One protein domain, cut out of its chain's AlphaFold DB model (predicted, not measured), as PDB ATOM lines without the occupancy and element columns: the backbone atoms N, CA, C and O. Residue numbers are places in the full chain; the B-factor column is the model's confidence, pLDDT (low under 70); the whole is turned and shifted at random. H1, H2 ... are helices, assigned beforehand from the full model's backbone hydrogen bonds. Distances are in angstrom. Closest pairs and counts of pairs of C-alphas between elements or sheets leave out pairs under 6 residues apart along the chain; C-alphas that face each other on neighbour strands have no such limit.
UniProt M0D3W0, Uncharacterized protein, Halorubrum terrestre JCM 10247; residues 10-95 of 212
ATOM      1  N   ALA A  10     352.415 351.802 226.931       95.44
ATOM      2  CA  ALA A  10     352.933 351.493 228.268       95.44
ATOM      3  C   ALA A  10     354.448 351.193 228.303       95.44
ATOM      4  O   ALA A  10     355.122 351.703 229.201       95.44
ATOM      5  N   PRO A  11     355.030 350.437 227.347       96.81
ATOM      6  CA  PRO A  11     356.476 350.217 227.314       96.81
ATOM      7  C   PRO A  11     357.284 351.506 227.108       96.81
ATOM      8  O   PRO A  11     358.303 351.692 227.767       96.81
ATOM      9  N   SER A  12     356.809 352.407 226.240       96.69
ATOM     10  CA  SER A  12     357.490 353.671 225.923       96.69
ATOM     11  C   SER A  12     357.443 354.648 227.085       96.69
ATOM     12  O   SER A  12     358.481 355.154 227.494       96.69
ATOM     13  N   LEU A  13     356.281 354.812 227.722       95.88
ATOM     14  CA  LEU A  13     356.169 355.634 228.930       95.88
ATOM     15  C   LEU A  13     357.026 355.088 230.081       95.88
ATOM     16  O   LEU A  13     357.594 355.858 230.850       95.88
ATOM     17  N   TRP A  14     357.171 353.764 230.192       96.31
ATOM     18  CA  TRP A  14     358.099 353.172 231.154       96.31
ATOM     19  C   TRP A  14     359.562 353.497 230.830       96.31
ATOM     20  O   TRP A  14     360.308 353.798 231.759       96.31
ATOM     21  N   ALA A  15     359.965 353.446 229.557       97.19
ATOM     22  CA  ALA A  15     361.322 353.796 229.134       97.19
ATOM     23  C   ALA A  15     361.615 355.282 229.382       97.19
ATOM     24  O   ALA A  15     362.600 355.602 230.035       97.19
ATOM     25  N   VAL A  16     360.693 356.174 228.999       96.75
ATOM     26  CA  VAL A  16     360.756 357.615 229.311       96.75
ATOM     27  C   VAL A  16     360.918 357.838 230.814       96.75
ATOM     28  O   VAL A  16     361.740 358.648 231.227       96.75
ATOM     29  N   ARG A  17     360.191 357.077 231.641       96.06
ATOM     30  CA  ARG A  17     360.327 357.143 233.098       96.06
ATOM     31  C   ARG A  17     361.719 356.747 233.595       96.06
ATOM     32  O   ARG A  17     362.176 357.310 234.588       96.06
ATOM     33  N   GLN A  18     362.327 355.719 233.001       96.31
ATOM     34  CA  GLN A  18     363.671 355.289 233.395       96.31
ATOM     35  C   GLN A  18     364.707 356.342 233.002       96.31
ATOM     36  O   GLN A  18     365.544 356.694 233.825       96.31
ATOM     37  N   GLU A  19     364.594 356.867 231.783       96.19
ATOM     38  CA  GLU A  19     365.579 357.770 231.189       96.19
ATOM     39  C   GLU A  19     365.516 359.190 231.764       96.19
ATOM     40  O   GLU A  19     366.532 359.779 232.123       96.19
ATOM     41  N   TYR A  20     364.308 359.746 231.882       94.56
ATOM     42  CA  TYR A  20     364.100 361.164 232.191       94.56
ATOM     43  C   TYR A  20     363.496 361.410 233.582       94.56
ATOM     44  O   TYR A  20     363.376 362.557 234.007       94.56
ATOM     45  N   GLY A  21     363.142 360.349 234.313       94.44
ATOM     46  CA  GLY A  21     362.582 360.427 235.661       94.44
ATOM     47  C   GLY A  21     361.052 360.276 235.735       94.44
ATOM     48  O   GLY A  21     360.373 360.075 234.729       94.44
ATOM     49  N   PRO A  22     360.476 360.294 236.951       91.81
ATOM     50  CA  PRO A  22     359.089 359.887 237.197       91.81
ATOM     51  C   PRO A  22     358.020 360.954 236.932       91.81
ATOM     52  O   PRO A  22     356.833 360.632 237.031       91.81
ATOM     53  N   ASP A  23     358.405 362.191 236.632       92.00
ATOM     54  CA  ASP A  23     357.494 363.333 236.622       92.00
ATOM     55  C   ASP A  23     356.722 363.429 235.299       92.00
ATOM     56  O   ASP A  23     357.153 364.064 234.339       92.00
ATOM     57  N   PHE A  24     355.545 362.801 235.254       89.69
ATOM     58  CA  PHE A  24     354.575 362.991 234.176       89.69
ATOM     59  C   PHE A  24     353.506 364.000 234.583       89.69
ATOM     60  O   PHE A  24     352.997 363.978 235.705       89.69
ATOM     61  N   GLN A  25     353.101 364.829 233.628       91.81
ATOM     62  CA  GLN A  25     351.885 365.625 233.716       91.81
ATOM     63  C   GLN A  25     350.825 365.005 232.812       91.81
ATOM     64  O   GLN A  25     351.132 364.490 231.738       91.81
ATOM     65  N   VAL A  26     349.574 365.032 233.264       90.94
ATOM     66  CA  VAL A  26     348.438 364.479 232.528       90.94
ATOM     67  C   VAL A  26     347.369 365.553 232.424       90.94
ATOM     68  O   VAL A  26     347.022 366.187 233.419       90.94
ATOM     69  N   SER A  27     346.845 365.727 231.216       90.31
ATOM     70  CA  SER A  27     345.649 366.511 230.933       90.31
ATOM     71  C   SER A  27     344.640 365.604 230.240       90.31
ATOM     72  O   SER A  27     345.029 364.744 229.449       90.31
ATOM     73  N   VAL A  28     343.362 365.766 230.568       89.50
ATOM     74  CA  VAL A  28     342.270 364.954 230.026       89.50
ATOM     75  C   VAL A  28     341.151 365.884 229.588       89.50
ATOM     76  O   VAL A  28     340.843 366.858 230.275       89.50
ATOM     77  N   ILE A  29     340.544 365.553 228.455       85.56
ATOM     78  CA  ILE A  29     339.303 366.146 227.976       85.56
ATOM     79  C   ILE A  29     338.287 365.026 227.765       85.56
ATOM     80  O   ILE A  29     338.647 363.929 227.338       85.56
ATOM     81  N   GLU A  30     337.029 365.304 228.079       85.88
ATOM     82  CA  GLU A  30     335.904 364.423 227.785       85.88
ATOM     83  C   GLU A  30     335.038 365.129 226.735       85.88
ATOM     84  O   GLU A  30     334.396 366.128 227.065       85.88
ATOM     85  N   PRO A  31     335.092 364.712 225.458       81.31
ATOM     86  CA  PRO A  31     334.218 365.279 224.445       81.31
ATOM     87  C   PRO A  31     332.765 364.873 224.721       81.31
ATOM     88  O   PRO A  31     332.510 363.780 225.233       81.31
ATOM     89  N   ASP A  32     331.817 365.721 224.317       82.06
ATOM     90  CA  ASP A  32     330.401 365.347 224.285       82.06
ATOM     91  C   ASP A  32     330.212 364.055 223.464       82.06
ATOM     92  O   ASP A  32     330.991 363.773 222.548       82.06
ATOM     93  N   ASP A  33     329.194 363.256 223.783       81.88
ATOM     94  CA  ASP A  33     328.900 361.984 223.103       81.88
ATOM     95  C   ASP A  33     330.046 360.950 223.129       81.88
ATOM     96  O   ASP A  33     330.267 360.220 222.162       81.88
ATOM     97  N   VAL A  34     330.771 360.836 224.250       72.12
ATOM     98  CA  VAL A  34     331.883 359.875 224.445       72.12
ATOM     99  C   VAL A  34     331.526 358.409 224.128       72.12
ATOM    100  O   VAL A  34     332.408 357.611 223.779       72.12
ATOM    101  N   ASP A  35     330.239 358.057 224.212       81.81
ATOM    102  CA  ASP A  35     329.694 356.740 223.861       81.81
ATOM    103  C   ASP A  35     329.775 356.448 222.348       81.81
ATOM    104  O   ASP A  35     329.819 355.285 221.934       81.81
ATOM    105  N   GLN A  36     329.877 357.483 221.506       89.19
ATOM    106  CA  GLN A  36     330.088 357.355 220.066       89.19
ATOM    107  C   GLN A  36     331.566 357.077 219.769       89.19
ATOM    108  O   GLN A  36     332.383 357.972 219.540       89.19
ATOM    109  N   ARG A  37     331.921 355.788 219.768       90.50
ATOM    110  CA  ARG A  37     333.306 355.318 219.604       90.50
ATOM    111  C   ARG A  37     334.021 355.899 218.375       90.50
ATOM    112  O   ARG A  37     335.174 356.291 218.520       90.50
ATOM    113  N   GLN A  38     333.383 355.925 217.202       91.06
ATOM    114  CA  GLN A  38     334.017 356.406 215.963       91.06
ATOM    115  C   GLN A  38     334.381 357.889 216.046       91.06
ATOM    116  O   GLN A  38     335.530 358.256 215.792       91.06
ATOM    117  N   ARG A  39     333.432 358.711 216.508       90.56
ATOM    118  CA  ARG A  39     333.630 360.138 216.764       90.56
ATOM    119  C   ARG A  39     334.784 360.372 217.731       90.56
ATOM    120  O   ARG A  39     335.712 361.106 217.411       90.56
ATOM    121  N   ARG A  40     334.771 359.698 218.886       92.38
ATOM    122  CA  ARG A  40     335.839 359.827 219.890       92.38
ATOM    123  C   ARG A  40     337.216 359.505 219.303       92.38
ATOM    124  O   ARG A  40     338.138 360.292 219.476       92.38
ATOM    125  N   LEU A  41     337.343 358.387 218.587       93.50
ATOM    126  CA  LEU A  41     338.614 357.986 217.980       93.50
ATOM    127  C   LEU A  41     339.055 358.951 216.869       93.50
ATOM    128  O   LEU A  41     340.235 359.246 216.763       93.50
ATOM    129  N   SER A  42     338.124 359.516 216.098       94.25
ATOM    130  CA  SER A  42     338.459 360.523 215.077       94.25
ATOM    131  C   SER A  42     338.957 361.830 215.691       94.25
ATOM    132  O   SER A  42     339.911 362.415 215.187       94.25
ATOM    133  N   ILE A  43     338.375 362.254 216.819       93.62
ATOM    134  CA  ILE A  43     338.869 363.402 217.593       93.62
ATOM    135  C   ILE A  43     340.283 363.125 218.125       93.62
ATOM    136  O   ILE A  43     341.133 364.011 218.067       93.62
ATOM    137  N   GLU A  44     340.558 361.912 218.619       94.19
ATOM    138  CA  GLU A  44     341.906 361.520 219.061       94.19
ATOM    139  C   GLU A  44     342.932 361.655 217.919       94.19
ATOM    140  O   GLU A  44     343.975 362.286 218.111       94.19
ATOM    141  N   GLU A  45     342.619 361.144 216.721       97.06
ATOM    142  CA  GLU A  45     343.481 361.299 215.538       97.06
ATOM    143  C   GLU A  45     343.639 362.777 215.135       97.06
ATOM    144  O   GLU A  45     344.753 363.231 214.871       97.06
ATOM    145  N   ALA A  46     342.558 363.568 215.161       96.81
ATOM    146  CA  ALA A  46     342.586 364.995 214.838       96.81
ATOM    147  C   ALA A  46     343.479 365.804 215.785       96.81
ATOM    148  O   ALA A  46     344.268 366.632 215.334       96.81
ATOM    149  N   VAL A  47     343.415 365.541 217.093       96.00
ATOM    150  CA  VAL A  47     344.277 366.215 218.075       96.00
ATOM    151  C   VAL A  47     345.749 365.862 217.844       96.00
ATOM    152  O   VAL A  47     346.610 366.740 217.935       96.00
ATOM    153  N   ILE A  48     346.058 364.608 217.498       97.00
ATOM    154  CA  ILE A  48     347.430 364.204 217.160       97.00
ATOM    155  C   ILE A  48     347.896 364.880 215.861       97.00
ATOM    156  O   ILE A  48     349.019 365.386 215.815       97.00
ATOM    157  N   ALA A  49     347.048 364.931 214.832       98.25
ATOM    158  CA  ALA A  49     347.353 365.584 213.561       98.25
ATOM    159  C   ALA A  49     347.631 367.088 213.741       98.25
ATOM    160  O   ALA A  49     348.623 367.607 213.224       98.25
ATOM    161  N   VAL A  50     346.804 367.790 214.527       98.00
ATOM    162  CA  VAL A  50     347.007 369.211 214.863       98.00
ATOM    163  C   VAL A  50     348.306 369.405 215.636       98.00
ATOM    164  O   VAL A  50     349.110 370.253 215.256       98.00
ATOM    165  N   TYR A  51     348.571 368.581 216.657       97.69
ATOM    166  CA  TYR A  51     349.837 368.635 217.389       97.69
ATOM    167  C   TYR A  51     351.036 368.505 216.444       97.69
ATOM    168  O   TYR A  51     351.959 369.319 216.506       97.69
ATOM    169  N   ARG A  52     351.026 367.507 215.552       97.75
ATOM    170  CA  ARG A  52     352.115 367.264 214.594       97.75
ATOM    171  C   ARG A  52     352.296 368.449 213.648       97.75
ATOM    172  O   ARG A  52     353.429 368.862 213.411       97.75
ATOM    173  N   ARG A  53     351.197 369.027 213.149       97.56
ATOM    174  CA  ARG A  53     351.208 370.226 212.296       97.56
ATOM    175  C   ARG A  53     351.847 371.423 212.994       97.56
ATOM    176  O   ARG A  53     352.681 372.097 212.399       97.56
ATOM    177  N   GLU A  54     351.416 371.713 214.217       97.81
ATOM    178  CA  GLU A  54     351.799 372.935 214.929       97.81
ATOM    179  C   GLU A  54     353.204 372.851 215.528       97.81
ATOM    180  O   GLU A  54     353.948 373.829 215.493       97.81
ATOM    181  N   SER A  55     353.577 371.687 216.062       96.88
ATOM    182  CA  SER A  55     354.902 371.470 216.656       96.88
ATOM    183  C   SER A  55     355.979 371.147 215.621       96.88
ATOM    184  O   SER A  55     357.156 371.394 215.868       96.88
ATOM    185  N   GLY A  56     355.602 370.576 214.472       96.31
ATOM    186  CA  GLY A  56     356.553 369.964 213.544       96.31
ATOM    187  C   GLY A  56     357.101 368.616 214.030       96.31
ATOM    188  O   GLY A  56     357.990 368.055 213.390       96.31
ATOM    189  N   GLU A  57     356.599 368.089 215.153       94.31
ATOM    190  CA  GLU A  57     357.171 366.940 215.848       94.31
ATOM    191  C   GLU A  57     356.262 365.708 215.854       94.31
ATOM    192  O   GLU A  57     355.040 365.759 215.723       94.31
ATOM    193  N   ASN A  58     356.890 364.554 216.074       94.00
ATOM    194  CA  ASN A  58     356.206 363.291 216.302       94.00
ATOM    195  C   ASN A  58     355.917 363.085 217.792       94.00
ATOM    196  O   ASN A  58     356.786 363.296 218.633       94.00
ATOM    197  N   THR A  59     354.754 362.525 218.121       93.88
ATOM    198  CA  THR A  59     354.458 362.054 219.483       93.88
ATOM    199  C   THR A  59     355.430 360.949 219.923       93.88
ATOM    200  O   THR A  59     355.736 360.035 219.144       93.88
ATOM    201  N   THR A  60     355.857 360.979 221.186       92.81
ATOM    202  CA  THR A  60     356.877 360.067 221.738       92.81
ATOM    203  C   THR A  60     356.419 358.611 221.859       92.81
ATOM    204  O   THR A  60     357.185 357.696 221.559       92.81
ATOM    205  N   ALA A  61     355.184 358.368 222.313       93.69
ATOM    206  CA  ALA A  61     354.740 357.037 222.750       93.69
ATOM    207  C   ALA A  61     353.569 356.437 221.944       93.69
ATOM    208  O   ALA A  61     353.177 355.293 222.196       93.69
ATOM    209  N   ASN A  62     353.012 357.172 220.977       94.81
ATOM    210  CA  ASN A  62     351.969 356.667 220.079       94.81
ATOM    211  C   ASN A  62     352.566 355.758 218.988       94.81
ATOM    212  O   ASN A  62     353.785 355.617 218.867       94.81
ATOM    213  N   PHE A  63     351.696 355.109 218.205       94.06
ATOM    214  CA  PHE A  63     352.072 354.280 217.041       94.06
ATOM    215  C   PHE A  63     352.994 353.099 217.375       94.06
ATOM    216  O   PHE A  63     353.750 352.593 216.550       94.06
ATOM    217  N   GLY A  64     352.982 352.672 218.641       93.00
ATOM    218  CA  GLY A  64     353.869 351.623 219.132       93.00
ATOM    219  C   GLY A  64     355.354 351.986 219.102       93.00
ATOM    220  O   GLY A  64     356.173 351.070 219.141       93.00
ATOM    221  N   ARG A  65     355.699 353.278 219.067       95.06
ATOM    222  CA  ARG A  65     357.084 353.753 219.157       95.06
ATOM    223  C   ARG A  65     357.694 353.504 220.535       95.06
ATOM    224  O   ARG A  65     356.983 353.300 221.522       95.06
ATOM    225  N   ILE A  66     359.019 353.531 220.592       96.38
ATOM    226  CA  ILE A  66     359.836 353.494 221.811       96.38
ATOM    227  C   ILE A  66     360.990 354.494 221.646       96.38
ATOM    228  O   ILE A  66     361.411 354.755 220.523       96.38
ATOM    229  N   ILE A  67     361.474 355.091 222.734       95.75
ATOM    230  CA  ILE A  67     362.642 355.982 222.681       95.75
ATOM    231  C   ILE A  67     363.920 355.214 222.301       95.75
ATOM    232  O   ILE A  67     364.004 353.995 222.479       95.75
ATOM    233  N   GLU A  68     364.907 355.931 221.764       95.06
ATOM    234  CA  GLU A  68     366.218 355.375 221.423       95.06
ATOM    235  C   GLU A  68     366.895 354.732 222.642       95.06
ATOM    236  O   GLU A  68     366.697 355.165 223.773       95.06
ATOM    237  N   GLY A  69     367.667 353.666 222.414       96.06
ATOM    238  CA  GLY A  69     368.347 352.924 223.479       96.06
ATOM    239  C   GLY A  69     367.482 351.874 224.176       96.06
ATOM    240  O   GLY A  69     367.990 351.155 225.029       96.06
ATOM    241  N   TYR A  70     366.208 351.718 223.796       97.31
ATOM    242  CA  TYR A  70     365.304 350.749 224.414       97.31
ATOM    243  C   TYR A  70     364.664 349.807 223.396       97.31
ATOM    244  O   TYR A  70     364.213 350.210 222.328       97.31
ATOM    245  N   LYS A  71     364.569 348.534 223.777       96.62
ATOM    246  CA  LYS A  71     363.844 347.477 223.074       96.62
ATOM    247  C   LYS A  71     362.414 347.428 223.568       96.62
ATOM    248  O   LYS A  71     362.177 347.429 224.777       96.62
ATOM    249  N   ARG A  72     361.446 347.327 222.664       96.06
ATOM    250  CA  ARG A  72     360.028 347.379 223.026       96.06
ATOM    251  C   ARG A  72     359.497 346.017 223.486       96.06
ATOM    252  O   ARG A  72     359.745 344.992 222.859       96.06
ATOM    253  N   SER A  73     358.696 345.996 224.554       97.19
ATOM    254  CA  SER A  73     357.964 344.785 224.963       97.19
ATOM    255  C   SER A  73     356.920 344.344 223.935       97.19
ATOM    256  O   SER A  73     356.341 345.160 223.217       97.19
ATOM    257  N   SER A  74     356.585 343.054 223.938       95.12
ATOM    258  CA  SER A  74     355.458 342.519 223.174       95.12
ATOM    259  C   SER A  74     354.149 342.573 223.977       95.12
ATOM    260  O   SER A  74     354.044 343.232 225.019       95.12
ATOM    261  N   ARG A  75     353.090 341.932 223.470       95.12
ATOM    262  CA  ARG A  75     351.904 341.603 224.278       95.12
ATOM    263  C   ARG A  75     352.261 340.494 225.266       95.12
ATOM    264  O   ARG A  75     353.128 339.674 224.974       95.12
ATOM    265  N   ARG A  76     351.542 340.381 226.379       94.94
ATOM    266  CA  ARG A  76     351.723 339.329 227.388       94.94
ATOM    267  C   ARG A  76     351.657 337.929 226.781       94.94
ATOM    268  O   ARG A  76     352.449 337.071 227.148       94.94
ATOM    269  N   SER A  77     350.783 337.718 225.795       94.75
ATOM    270  CA  SER A  77     350.692 336.458 225.043       94.75
ATOM    271  C   SER A  77     351.964 336.109 224.260       94.75
ATOM    272  O   SER A  77     352.192 334.944 223.962       94.75
ATOM    273  N   GLY A  78     352.778 337.107 223.905       93.75
ATOM    274  CA  GLY A  78     354.078 336.929 223.262       93.75
ATOM    275  C   GLY A  78     355.226 336.699 224.247       93.75
ATOM    276  O   GLY A  78     356.331 336.402 223.807       93.75
ATOM    277  N   GLY A  79     354.999 336.852 225.557       95.25
ATOM    278  CA  GLY A  79     355.947 336.480 226.610       95.25
ATOM    279  C   GLY A  79     357.248 337.288 226.675       95.25
ATOM    280  O   GLY A  79     358.110 336.953 227.480       95.25
ATOM    281  N   PHE A  80     357.399 338.355 225.883       95.38
ATOM    282  CA  PHE A  80     358.633 339.140 225.810       95.38
ATOM    283  C   PHE A  80     358.468 340.523 226.447       95.38
ATOM    284  O   PHE A  80     357.614 341.316 226.044       95.38
ATOM    285  N   THR A  81     359.319 340.820 227.424       96.19
ATOM    286  CA  THR A  81     359.460 342.151 228.020       96.19
ATOM    287  C   THR A  81     360.758 342.786 227.551       96.19
ATOM    288  O   THR A  81     361.812 342.162 227.651       96.19
ATOM    289  N   GLY A  82     360.672 344.026 227.079       95.62
ATOM    290  CA  GLY A  82     361.822 344.811 226.654       95.62
ATOM    291  C   GLY A  82     362.591 345.456 227.813       95.62
ATOM    292  O   GLY A  82     362.327 345.196 228.994       95.62
ATOM    293  N   GLY A  83     363.529 346.331 227.465       96.44
ATOM    294  CA  GLY A  83     364.481 346.974 228.373       96.44
ATOM    295  C   GLY A  83     365.476 347.827 227.590       96.44
ATOM    296  O   GLY A  83     365.229 348.111 226.422       96.44
ATOM    297  N   GLU A  84     366.575 348.228 228.218       97.31
ATOM    298  CA  GLU A  84     367.696 348.867 227.517       97.31
ATOM    299  C   GLU A  84     368.280 347.918 226.457       97.31
ATOM    300  O   GLU A  84     368.342 346.699 226.659       97.31
ATOM    301  N   LEU A  85     368.667 348.472 225.312       96.19
ATOM    302  CA  LEU A  85     369.353 347.749 224.246       96.19
ATOM    303  C   LEU A  85     370.804 347.495 224.647       96.19
ATOM    304  O   LEU A  85     371.486 348.374 225.169       96.19
ATOM    305  N   SER A  86     371.289 346.291 224.350       93.62
ATOM    306  CA  SER A  86     372.720 346.002 224.437       93.62
ATOM    307  C   SER A  86     373.471 346.602 223.243       93.62
ATOM    308  O   SER A  86     372.883 346.889 222.199       93.62
ATOM    309  N   GLU A  87     374.790 346.755 223.370       91.94
ATOM    310  CA  GLU A  87     375.637 347.253 222.282       91.94
ATOM    311  C   GLU A  87     375.454 346.412 221.002       91.94
ATOM    312  O   GLU A  87     375.564 345.185 221.019       91.94
ATOM    313  N   GLY A  88     375.148 347.084 219.889       91.44
ATOM    314  CA  GLY A  88     374.901 346.458 218.587       91.44
ATOM    315  C   GLY A  88     373.473 345.944 218.357       91.44
ATOM    316  O   GLY A  88     373.168 345.521 217.241       91.44
ATOM    317  N   GLU A  89     372.580 345.991 219.352       94.12
ATOM    318  CA  GLU A  89     371.158 345.725 219.125       94.12
ATOM    319  C   GLU A  89     370.448 346.928 218.483       94.12
ATOM    320  O   GLU A  89     370.814 348.084 218.684       94.12
ATOM    321  N   THR A  90     369.391 346.647 217.716       93.94
ATOM    322  CA  THR A  90     368.538 347.664 217.086       93.94
ATOM    323  C   THR A  90     367.070 347.414 217.417       93.94
ATOM    324  O   THR A  90     366.661 346.288 217.712       93.94
ATOM    325  N   GLU A  91     366.269 348.473 217.362       95.19
ATOM    326  CA  GLU A  91     364.826 348.425 217.579       95.19
ATOM    327  C   GLU A  91     364.123 349.244 216.486       95.19
ATOM    328  O   GLU A  91     364.197 350.469 216.492       95.19
ATOM    329  N   PRO A  92     363.418 348.607 215.536       93.50
ATOM    330  CA  PRO A  92     362.737 349.328 214.460       93.50
ATOM    331  C   PRO A  92     361.709 350.358 214.954       93.50
ATOM    332  O   PRO A  92     361.423 351.332 214.265       93.50
ATOM    333  N   ASN A  93     361.146 350.172 216.153       93.75
ATOM    334  CA  ASN A  93     360.188 351.119 216.728       93.75
ATOM    335  C   ASN A  93     360.836 352.371 217.352       93.75
ATOM    336  O   ASN A  93     360.092 353.260 217.774       93.75
ATOM    337  N   SER A  94     362.172 352.446 217.428       94.75
ATOM    338  CA  SER A  94     362.902 353.655 217.841       94.75
ATOM    339  C   SER A  94     363.398 354.498 216.669       94.75
ATOM    340  O   SER A  94     363.854 355.623 216.877       94.75
ATOM    341  N   VAL A  95     363.260 353.996 215.437       93.38
ATOM    342  CA  VAL A  95     363.555 354.755 214.219       93.38
ATOM    343  C   VAL A  95     362.726 356.047 214.200       93.38
ATOM    344  O   VAL A  95     361.610 356.123 214.730       93.38
TER     345      VAL A  95
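AT A GLANCE: This is residues 10 to 95 of the 212 residues of an uncharacterized protein of Halorubrum terrestre JCM 10247 (UniProt M0D3W0). Little regular structure: H1 lies beside a long looped stretch, residues 56 to 95, while H2 lies off to the other side at the end of a long link. Within the looped stretch, residues 70 to 84 fold out and back as a loop, its base a short antiparallel pairing. The printed part has 86 residues, with two named helices, H1 then H2, and no named strand; its class is all helix, though 30 of the 86 residues are in named elements. It is loose, with a radius of gyration of the C-alphas of 15.7 A, spanning 48 by 33 by 25 A.

IN THESE COORDINATES: H1 is residues 10 to 20, 15.3 A long, from C-alpha 10 at (352.933, 351.493, 228.268). H2 is residues 37 to 55, 27.1 A long, ending with C-alpha 55 at (354.902, 371.470, 216.656).

HOW THE PARTS SIT: H1 and H2 are apart. In both, every O i to N i+4 pair is within hydrogen-bond range. Residues 70 to 71 pair antiparallel with 83 to 84.

THE WHOLE: The C-alphas farthest apart, of Asp 33 and Glu 87, are 49.0 A apart. The printed part has no cut. The link from H1 to H2, 16 residues, is long. No printed residue is under pLDDT 70.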